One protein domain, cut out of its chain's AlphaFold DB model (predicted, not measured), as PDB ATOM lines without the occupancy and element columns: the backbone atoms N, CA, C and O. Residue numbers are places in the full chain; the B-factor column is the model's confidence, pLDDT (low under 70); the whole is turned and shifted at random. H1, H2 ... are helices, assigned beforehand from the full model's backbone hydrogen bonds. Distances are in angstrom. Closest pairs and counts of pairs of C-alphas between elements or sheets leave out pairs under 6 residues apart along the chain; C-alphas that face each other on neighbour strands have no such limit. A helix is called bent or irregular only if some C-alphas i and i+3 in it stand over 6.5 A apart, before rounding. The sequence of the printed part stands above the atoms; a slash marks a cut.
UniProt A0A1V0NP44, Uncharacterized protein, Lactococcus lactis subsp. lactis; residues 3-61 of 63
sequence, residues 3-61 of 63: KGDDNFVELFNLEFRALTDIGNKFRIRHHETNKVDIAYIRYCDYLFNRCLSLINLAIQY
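This is residues 3 to 61 of the 63 residues of an uncharacterized protein of Lactococcus lactis subsp. lactis (UniProt A0A1V0NP44). Two helices of nearly equal length, H1 and H2, run out and back as a helical hairpin, joined at one end by a wide loop of residues 26 to 40, while the first and last printed residues come together at the other end. The whole is a rod spanning 41 by 18 by 14 A. The printed part has 59 residues with two named helices, H1 then H2, and no named strand; the class is all helix. It is loose, with a radius of gyration of the C-alphas of 13.6 A.

H1, residues 6 to 25, and H2, residues 41 to 59, form a helical hairpin. They touch, with 4 pairs of C-alphas within 8 A; the closest C-alphas are those of Leu 19 and Cys 51, 7.1 A apart. H1 touches H2 with residues 12 to 19 alone. Their centres are 12.3 A apart. They run opposite ways at a shallow tilt of 32 degrees, only just short of steep. In H1 and H2 every O i to N i+4 pair is within hydrogen-bond range.

H1 begins at C-alpha 6, (-34.282, -26.331, -63.348), and ends at C-alpha 25, (-28.877, -46.395, -43.860), 28.5 A from first to last C-alpha. H2 begins at C-alpha 41 and ends at C-alpha 59, (-44.477, -27.068, -50.237), 26.9 A from first to last C-alpha. Neither helix is bent.

The two C-alphas farthest apart are those of Gly 4 and Thr 33, at 41.3 A. The C-alphas of Lys 3 and Tyr 61, the first and last printed, are 6.5 A apart. The link from H1 to H2 is long, with 15 residues. The printed part has no cut. The mean pLDDT of the printed part is 91.6, and no printed residue is under 70.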
ATOM      1  N   LYS A   3     -40.895 -23.071 -59.178       82.25
ATOM      2  CA  LYS A   3     -41.274 -22.064 -60.204       82.25
ATOM      3  C   LYS A   3     -40.613 -22.262 -61.586       82.25
ATOM      4  O   LYS A   3     -40.466 -21.300 -62.330       82.25
ATOM      5  N   GLY A   4     -40.243 -23.496 -61.938       82.75
ATOM      6  CA  GLY A   4     -39.598 -23.802 -63.220       82.75
ATOM      7  C   GLY A   4     -38.105 -23.459 -63.295       82.75
ATOM      8  O   GLY A   4     -37.565 -23.432 -64.393       82.75
ATOM      9  N   ASP A   5     -37.434 -23.197 -62.167       89.56
ATOM     10  CA  ASP A   5     -35.969 -23.114 -62.132       89.56
ATOM     11  C   ASP A   5     -35.366 -24.521 -62.066       89.56
ATOM     12  O   ASP A   5     -35.355 -25.163 -61.010       89.56
ATOM     13  N   ASP A   6     -34.858 -24.994 -63.203       91.56
ATOM     14  CA  ASP A   6     -34.282 -26.331 -63.348       91.56
ATOM     15  C   ASP A   6     -33.128 -26.596 -62.367       91.56
ATOM     16  O   ASP A   6     -33.001 -27.719 -61.874       91.56
ATOM     17  N   ASN A   7     -32.344 -25.575 -61.991       92.25
ATOM     18  CA  ASN A   7     -31.248 -25.745 -61.030       92.25
ATOM     19  C   ASN A   7     -31.787 -26.065 -59.633       92.25
ATOM     20  O   ASN A   7     -31.254 -26.923 -58.928       92.25
ATOM     21  N   PHE A   8     -32.865 -25.392 -59.221       90.56
ATOM     22  CA  PHE A   8     -33.502 -25.663 -57.933       90.56
ATOM     23  C   PHE A   8     -34.309 -26.961 -57.946       90.56
ATOM     24  O   PHE A   8     -34.354 -27.654 -56.929       90.56
ATOM     25  N   VAL A   9     -34.911 -27.330 -59.081       91.44
ATOM     26  CA  VAL A   9     -35.538 -28.650 -59.248       91.44
ATOM     27  C   VAL A   9     -34.497 -29.759 -59.084       91.44
ATOM     28  O   VAL A   9     -34.729 -30.710 -58.333       91.44
ATOM     29  N   GLU A  10     -33.343 -29.643 -59.742       94.38
ATOM     30  CA  GLU A  10     -32.241 -30.594 -59.594       94.38
ATOM     31  C   GLU A  10     -31.735 -30.642 -58.147       94.38
ATOM     32  O   GLU A  10     -31.642 -31.728 -57.569       94.38
ATOM     33  N   LEU A  11     -31.504 -29.482 -57.525       93.94
ATOM     34  CA  LEU A  11     -31.074 -29.380 -56.130       93.94
ATOM     35  C   LEU A  11     -32.038 -30.095 -55.174       93.94
ATOM     36  O   LEU A  11     -31.599 -30.883 -54.335       93.94
ATOM     37  N   PHE A  12     -33.348 -29.861 -55.298       92.81
ATOM     38  CA  PHE A  12     -34.345 -30.532 -54.460       92.81
ATOM     39  C   PHE A  12     -34.344 -32.039 -54.684       92.81
ATOM     40  O   PHE A  12     -34.351 -32.796 -53.716       92.81
ATOM     41  N   ASN A  13     -34.282 -32.490 -55.936       94.06
ATOM     42  CA  ASN A  13     -34.228 -33.917 -56.245       94.06
ATOM     43  C   ASN A  13     -32.994 -34.594 -55.636       94.06
ATOM     44  O   ASN A  13     -33.107 -35.690 -55.080       94.06
ATOM     45  N   LEU A  14     -31.826 -33.952 -55.715       96.81
ATOM     46  CA  LEU A  14     -30.598 -34.445 -55.092       96.81
ATOM     47  C   LEU A  14     -30.734 -34.517 -53.570       96.81
ATOM     48  O   LEU A  14     -30.384 -35.534 -52.970       96.81
ATOM     49  N   GLU A  15     -31.300 -33.484 -52.953       96.38
ATOM     50  CA  GLU A  15     -31.463 -33.426 -51.503       96.38
ATOM     51  C   GLU A  15     -32.469 -34.470 -50.988       96.38
ATOM     52  O   GLU A  15     -32.187 -35.181 -50.020       96.38
ATOM     53  N   PHE A  16     -33.607 -34.645 -51.670       95.69
ATOM     54  CA  PHE A  16     -34.577 -35.696 -51.347       95.69
ATOM     55  C   PHE A  16     -33.968 -37.096 -51.470       95.69
ATOM     56  O   PHE A  16     -34.197 -37.942 -50.600       95.69
ATOM     57  N   ARG A  17     -33.159 -37.351 -52.508       97.62
ATOM     58  CA  ARG A  17     -32.442 -38.630 -52.663       97.62
ATOM     59  C   ARG A  17     -31.439 -38.843 -51.536       97.62
ATOM     60  O   ARG A  17     -31.466 -39.892 -50.900       97.62
ATOM     61  N   ALA A  18     -30.633 -37.833 -51.216       97.31
ATOM     62  CA  ALA A  18     -29.656 -37.920 -50.137       97.31
ATOM     63  C   ALA A  18     -30.319 -38.220 -48.781       97.31
ATOM     64  O   ALA A  18     -29.858 -39.093 -48.046       97.31
ATOM     65  N   LEU A  19     -31.422 -37.541 -48.449       95.94
ATOM     66  CA  LEU A  19     -32.180 -37.804 -47.221       95.94
ATOM     67  C   LEU A  19     -32.827 -39.195 -47.218       95.94
ATOM     68  O   LEU A  19     -32.857 -39.844 -46.173       95.94
ATOM     69  N   THR A  20     -33.283 -39.677 -48.376       95.00
ATOM     70  CA  THR A  20     -33.801 -41.044 -48.540       95.00
ATOM     71  C   THR A  20     -32.718 -42.081 -48.252       95.00
ATOM     72  O   THR A  20     -32.931 -42.999 -47.458       95.00
ATOM     73  N   ASP A  21     -31.532 -41.915 -48.832       95.81
ATOM     74  CA  ASP A  21     -30.407 -42.832 -48.646       95.81
ATOM     75  C   ASP A  21     -29.916 -42.842 -47.196       95.81
ATOM     76  O   ASP A  21     -29.676 -43.906 -46.619       95.81
ATOM     77  N   ILE A  22     -29.829 -41.665 -46.569       94.12
ATOM     78  CA  ILE A  22     -29.507 -41.531 -45.144       94.12
ATOM     79  C   ILE A  22     -30.569 -42.246 -44.298       94.12
ATOM     80  O   ILE A  22     -30.222 -43.082 -43.462       94.12
ATOM     81  N   GLY A  23     -31.854 -41.977 -44.540       90.81
ATOM     82  CA  GLY A  23     -32.957 -42.594 -43.806       90.81
ATOM     83  C   GLY A  23     -33.001 -44.115 -43.934       90.81
ATOM     84  O   GLY A  23     -33.348 -44.807 -42.982       90.81
ATOM     85  N   ASN A  24     -32.578 -44.647 -45.080       91.62
ATOM     86  CA  ASN A  24     -32.453 -46.081 -45.313       91.62
ATOM     87  C   ASN A  24     -31.177 -46.693 -44.724       91.62
ATOM     88  O   ASN A  24     -31.107 -47.915 -44.598       91.62
ATOM     89  N   LYS A  25     -30.156 -45.902 -44.391       93.31
ATOM     90  CA  LYS A  25     -28.877 -46.395 -43.860       93.31
ATOM     91  C   LYS A  25     -28.866 -46.480 -42.336       93.31
ATOM     92  O   LYS A  25     -28.299 -47.425 -41.781       93.31
ATOM     93  N   PHE A  26     -29.468 -45.500 -41.669       92.38
ATOM     94  CA  PHE A  26     -29.425 -45.376 -40.216       92.38
ATOM     95  C   PHE A  26     -30.677 -45.936 -39.535       92.38
ATOM     96  O   PHE A  26     -31.757 -45.968 -40.119       92.38
ATOM     97  N   ARG A  27     -30.524 -46.377 -38.282       88.88
ATOM     98  CA  ARG A  27     -31.600 -46.862 -37.415       88.88
ATOM     99  C   ARG A  27     -32.377 -45.673 -36.866       88.88
ATOM    100  O   ARG A  27     -32.181 -45.249 -35.732       88.88
ATOM    101  N   ILE A  28     -33.242 -45.102 -37.695       84.19
ATOM    102  CA  ILE A  28     -34.117 -44.001 -37.272       84.19
ATOM    103  C   ILE A  28     -35.328 -44.566 -36.517       84.19
ATOM    104  O   ILE A  28     -35.865 -43.915 -35.620       84.19
ATOM    105  N   ARG A  29     -35.742 -45.805 -36.823       82.44
ATOM    106  CA  ARG A  29     -36.812 -46.510 -36.108       82.44
ATOM    107  C   ARG A  29     -36.228 -47.557 -35.164       82.44
ATOM    108  O   ARG A  29     -35.369 -48.354 -35.530       82.44
ATOM    109  N   HIS A  30     -36.774 -47.624 -33.951       75.69
ATOM    110  CA  HIS A  30     -36.254 -48.504 -32.903       75.69
ATOM    111  C   HIS A  30     -36.269 -49.999 -33.273       75.69
ATOM    112  O   HIS A  30     -35.438 -50.751 -32.784       75.69
ATOM    113  N   HIS A  31     -37.149 -50.461 -34.164       81.88
ATOM    114  CA  HIS A  31     -37.222 -51.879 -34.543       81.88
ATOM    115  C   HIS A  31     -36.230 -52.302 -35.643       81.88
ATOM    116  O   HIS A  31     -36.176 -53.478 -35.989       81.88
ATOM    117  N   GLU A  32     -35.451 -51.384 -36.224       86.50
ATOM    118  CA  GLU A  32     -34.553 -51.730 -37.329       86.50
ATOM    119  C   GLU A  32     -33.233 -52.308 -36.806       86.50
ATOM    120  O   GLU A  32     -32.400 -51.589 -36.269       86.50
ATOM    121  N   THR A  33     -33.019 -53.613 -36.962       82.62
ATOM    122  CA  THR A  33     -31.827 -54.306 -36.434       82.62
ATOM    123  C   THR A  33     -30.645 -54.352 -37.408       82.62
ATOM    124  O   THR A  33     -29.512 -54.534 -36.980       82.62
ATOM    125  N   ASN A  34     -30.888 -54.139 -38.706       89.50
ATOM    126  CA  ASN A  34     -29.882 -54.210 -39.779       89.50
ATOM    127  C   ASN A  34     -29.400 -52.825 -40.253       89.50
ATOM    128  O   ASN A  34     -29.022 -52.659 -41.414       89.50
ATOM    129  N   LYS A  35     -29.494 -51.802 -39.400       91.00
ATOM    130  CA  LYS A  35     -29.185 -50.404 -39.741       91.00
ATOM    131  C   LYS A  35     -28.102 -49.849 -38.821       91.00
ATOM    132  O   LYS A  35     -27.926 -50.334 -37.706       91.00
ATOM    133  N   VAL A  36     -27.383 -48.831 -39.292       90.94
ATOM    134  CA  VAL A  36     -26.328 -48.174 -38.506       90.94
ATOM    135  C   VAL A  36     -26.967 -47.383 -37.374       90.94
ATOM    136  O   VAL A  36     -27.829 -46.544 -37.625       90.94
ATOM    137  N   ASP A  37     -26.550 -47.634 -36.137       90.81
ATOM    138  CA  ASP A  37     -27.144 -46.965 -34.985       90.81
ATOM    139  C   ASP A  37     -26.778 -45.475 -34.935       90.81
ATOM    140  O   ASP A  37     -25.676 -45.073 -35.322       90.81
ATOM    141  N   ILE A  38     -27.701 -44.647 -34.445       89.56
ATOM    142  CA  ILE A  38     -27.449 -43.219 -34.234       89.56
ATOM    143  C   ILE A  38     -27.141 -43.008 -32.752       89.56
ATOM    144  O   ILE A  38     -28.036 -42.868 -31.925       89.56
ATOM    145  N   ALA A  39     -25.852 -42.963 -32.416       86.12
ATOM    146  CA  ALA A  39     -25.386 -42.925 -31.026       86.12
ATOM    147  C   ALA A  39     -25.755 -41.642 -30.252       86.12
ATOM    148  O   ALA A  39     -25.706 -41.626 -29.023       86.12
ATOM    149  N   TYR A  40     -26.108 -40.556 -30.948       89.94
ATOM    150  CA  TYR A  40     -26.393 -39.262 -30.330       89.94
ATOM    151  C   TYR A  40     -27.682 -38.659 -30.874       89.94
ATOM    152  O   TYR A  40     -27.800 -38.413 -32.074       89.94
ATOM    153  N   ILE A  41     -28.602 -38.311 -29.970       89.69
ATOM    154  CA  ILE A  41     -29.902 -37.712 -30.315       89.69
ATOM    155  C   ILE A  41     -29.771 -36.443 -31.173       89.69
ATOM    156  O   ILE A  41     -30.563 -36.232 -32.081       89.69
ATOM    157  N   ARG A  42     -28.692 -35.668 -30.986       93.50
ATOM    158  CA  ARG A  42     -28.401 -34.461 -31.780       93.50
ATOM    159  C   ARG A  42     -28.275 -34.728 -33.283       93.50
ATOM    160  O   ARG A  42     -28.542 -33.838 -34.083       93.50
ATOM    161  N   TYR A  43     -27.866 -35.931 -33.685       92.50
ATOM    162  CA  TYR A  43     -27.829 -36.302 -35.100       92.50
ATOM    163  C   TYR A  43     -29.226 -36.610 -35.639       92.50
ATOM    164  O   TYR A  43     -29.521 -36.245 -36.774       92.50
ATOM    165  N   CYS A  44     -30.109 -37.191 -34.821       90.94
ATOM    166  CA  CYS A  44     -31.525 -37.310 -35.167       90.94
ATOM    167  C   CYS A  44     -32.161 -35.924 -35.327       90.94
ATOM    168  O   CYS A  44     -32.823 -35.685 -36.333       90.94
ATOM    169  N   ASP A  45     -31.896 -34.996 -34.400       94.06
ATOM    170  CA  ASP A  45     -32.409 -33.620 -34.471       94.06
ATOM    171  C   ASP A  45     -31.938 -32.906 -35.742       94.06
ATOM    172  O   ASP A  45     -32.718 -32.226 -36.408       94.06
ATOM    173  N   TYR A  46     -30.667 -33.075 -36.116       94.88
ATOM    174  CA  TYR A  46     -30.133 -32.537 -37.366       94.88
ATOM    175  C   TYR A  46     -30.869 -33.094 -38.592       94.88
ATOM    176  O   TYR A  46     -31.313 -32.321 -39.440       94.88
ATOM    177  N   LEU A  47     -31.032 -34.419 -38.684       93.50
ATOM    178  CA  LEU A  47     -31.708 -35.055 -39.818       93.50
ATOM    179  C   LEU A  47     -33.184 -34.660 -39.904       93.50
ATOM    180  O   LEU A  47     -33.686 -34.393 -40.995       93.50
ATOM    181  N   PHE A  48     -33.854 -34.571 -38.754       93.56
ATOM    182  CA  PHE A  48     -35.226 -34.095 -38.659       93.56
ATOM    183  C   PHE A  48     -35.348 -32.654 -39.163       93.56
ATOM    184  O   PHE A  48     -36.138 -32.399 -40.068       93.56
ATOM    185  N   ASN A  49     -34.530 -31.731 -38.646       96.75
ATOM    186  CA  ASN A  49     -34.580 -30.324 -39.048       96.75
ATOM    187  C   ASN A  49     -34.210 -30.133 -40.523       96.75
ATOM    188  O   ASN A  49     -34.869 -29.365 -41.216       96.75
ATOM    189  N   ARG A  50     -33.218 -30.871 -41.035       96.31
ATOM    190  CA  ARG A  50     -32.836 -30.838 -42.454       96.31
ATOM    191  C   ARG A  50     -33.994 -31.262 -43.363       96.31
ATOM    192  O   ARG A  50     -34.296 -30.567 -44.329       96.31
ATOM    193  N   CYS A  51     -34.676 -32.360 -43.027       96.00
ATOM    194  CA  CYS A  51     -35.852 -32.825 -43.764       96.00
ATOM    195  C   CYS A  51     -37.028 -31.840 -43.649       96.00
ATOM    196  O   CYS A  51     -37.645 -31.489 -44.654       96.00
ATOM    197  N   LEU A  52     -37.299 -31.337 -42.441       96.81
ATOM    198  CA  LEU A  52     -38.367 -30.372 -42.180       96.81
ATOM    199  C   LEU A  52     -38.169 -29.072 -42.970       96.81
ATOM    200  O   LEU A  52     -39.111 -28.590 -43.593       96.81
ATOM    201  N   SER A  53     -36.952 -28.519 -42.991       96.88
ATOM    202  CA  SER A  53     -36.627 -27.325 -43.775       96.88
ATOM    203  C   SER A  53     -36.836 -27.544 -45.274       96.88
ATOM    204  O   SER A  53     -37.404 -26.672 -45.933       96.88
ATOM    205  N   LEU A  54     -36.434 -28.705 -45.808       95.38
ATOM    206  CA  LEU A  54     -36.644 -29.038 -47.217       95.38
ATOM    207  C   LEU A  54     -38.134 -29.138 -47.560       95.38
ATOM    208  O   LEU A  54     -38.567 -28.551 -48.548       95.38
ATOM    209  N   ILE A  55     -38.924 -29.839 -46.742       95.00
ATOM    210  CA  ILE A  55     -40.374 -29.976 -46.941       95.00
ATOM    211  C   ILE A  55     -41.057 -28.607 -46.872       95.00
ATOM    212  O   ILE A  55     -41.837 -28.271 -47.763       95.00
ATOM    213  N   ASN A  56     -40.734 -27.800 -45.858       95.31
ATOM    214  CA  ASN A  56     -41.301 -26.462 -45.690       95.31
ATOM    215  C   ASN A  56     -41.073 -25.587 -46.922       95.31
ATOM    216  O   ASN A  56     -41.983 -24.871 -47.331       95.31
ATOM    217  N   LEU A  57     -39.879 -25.658 -47.516       93.38
ATOM    218  CA  LEU A  57     -39.570 -24.932 -48.740       93.38
ATOM    219  C   LEU A  57     -40.285 -25.540 -49.951       93.38
ATOM    220  O   LEU A  57     -40.927 -24.810 -50.697       93.38
ATOM    221  N   ALA A  58     -40.214 -26.859 -50.138       91.50
ATOM    222  CA  ALA A  58     -40.790 -27.548 -51.291       91.50
ATOM    223  C   ALA A  58     -42.310 -27.346 -51.405       91.50
ATOM    224  O   ALA A  58     -42.817 -27.171 -52.513       91.50
ATOM    225  N   ILE A  59     -43.026 -27.305 -50.273       92.44
ATOM    226  CA  ILE A  59     -44.477 -27.068 -50.237       92.44
ATOM    227  C   ILE A  59     -44.850 -25.684 -50.784       92.44
ATOM    228  O   ILE A  59     -45.895 -25.560 -51.411       92.44
ATOM    229  N   GLN A  60     -43.990 -24.666 -50.651       90.62
ATOM    230  CA  GLN A  60     -44.230 -23.336 -51.244       90.62
ATOM    231  C   GLN A  60     -44.240 -23.345 -52.786       90.62
ATOM    232  O   GLN A  60     -44.467 -22.309 -53.406       90.62
ATOM    233  N   TYR A  61     -43.942 -24.490 -53.408       85.69
ATOM    234  CA  TYR A  61     -43.858 -24.674 -54.854       85.69
ATOM    235  C   TYR A  61     -44.714 -25.845 -55.378       85.69
ATOM    236  O   TYR A  61     -44.471 -26.322 -56.500       85.69
TER     237      TYR A  61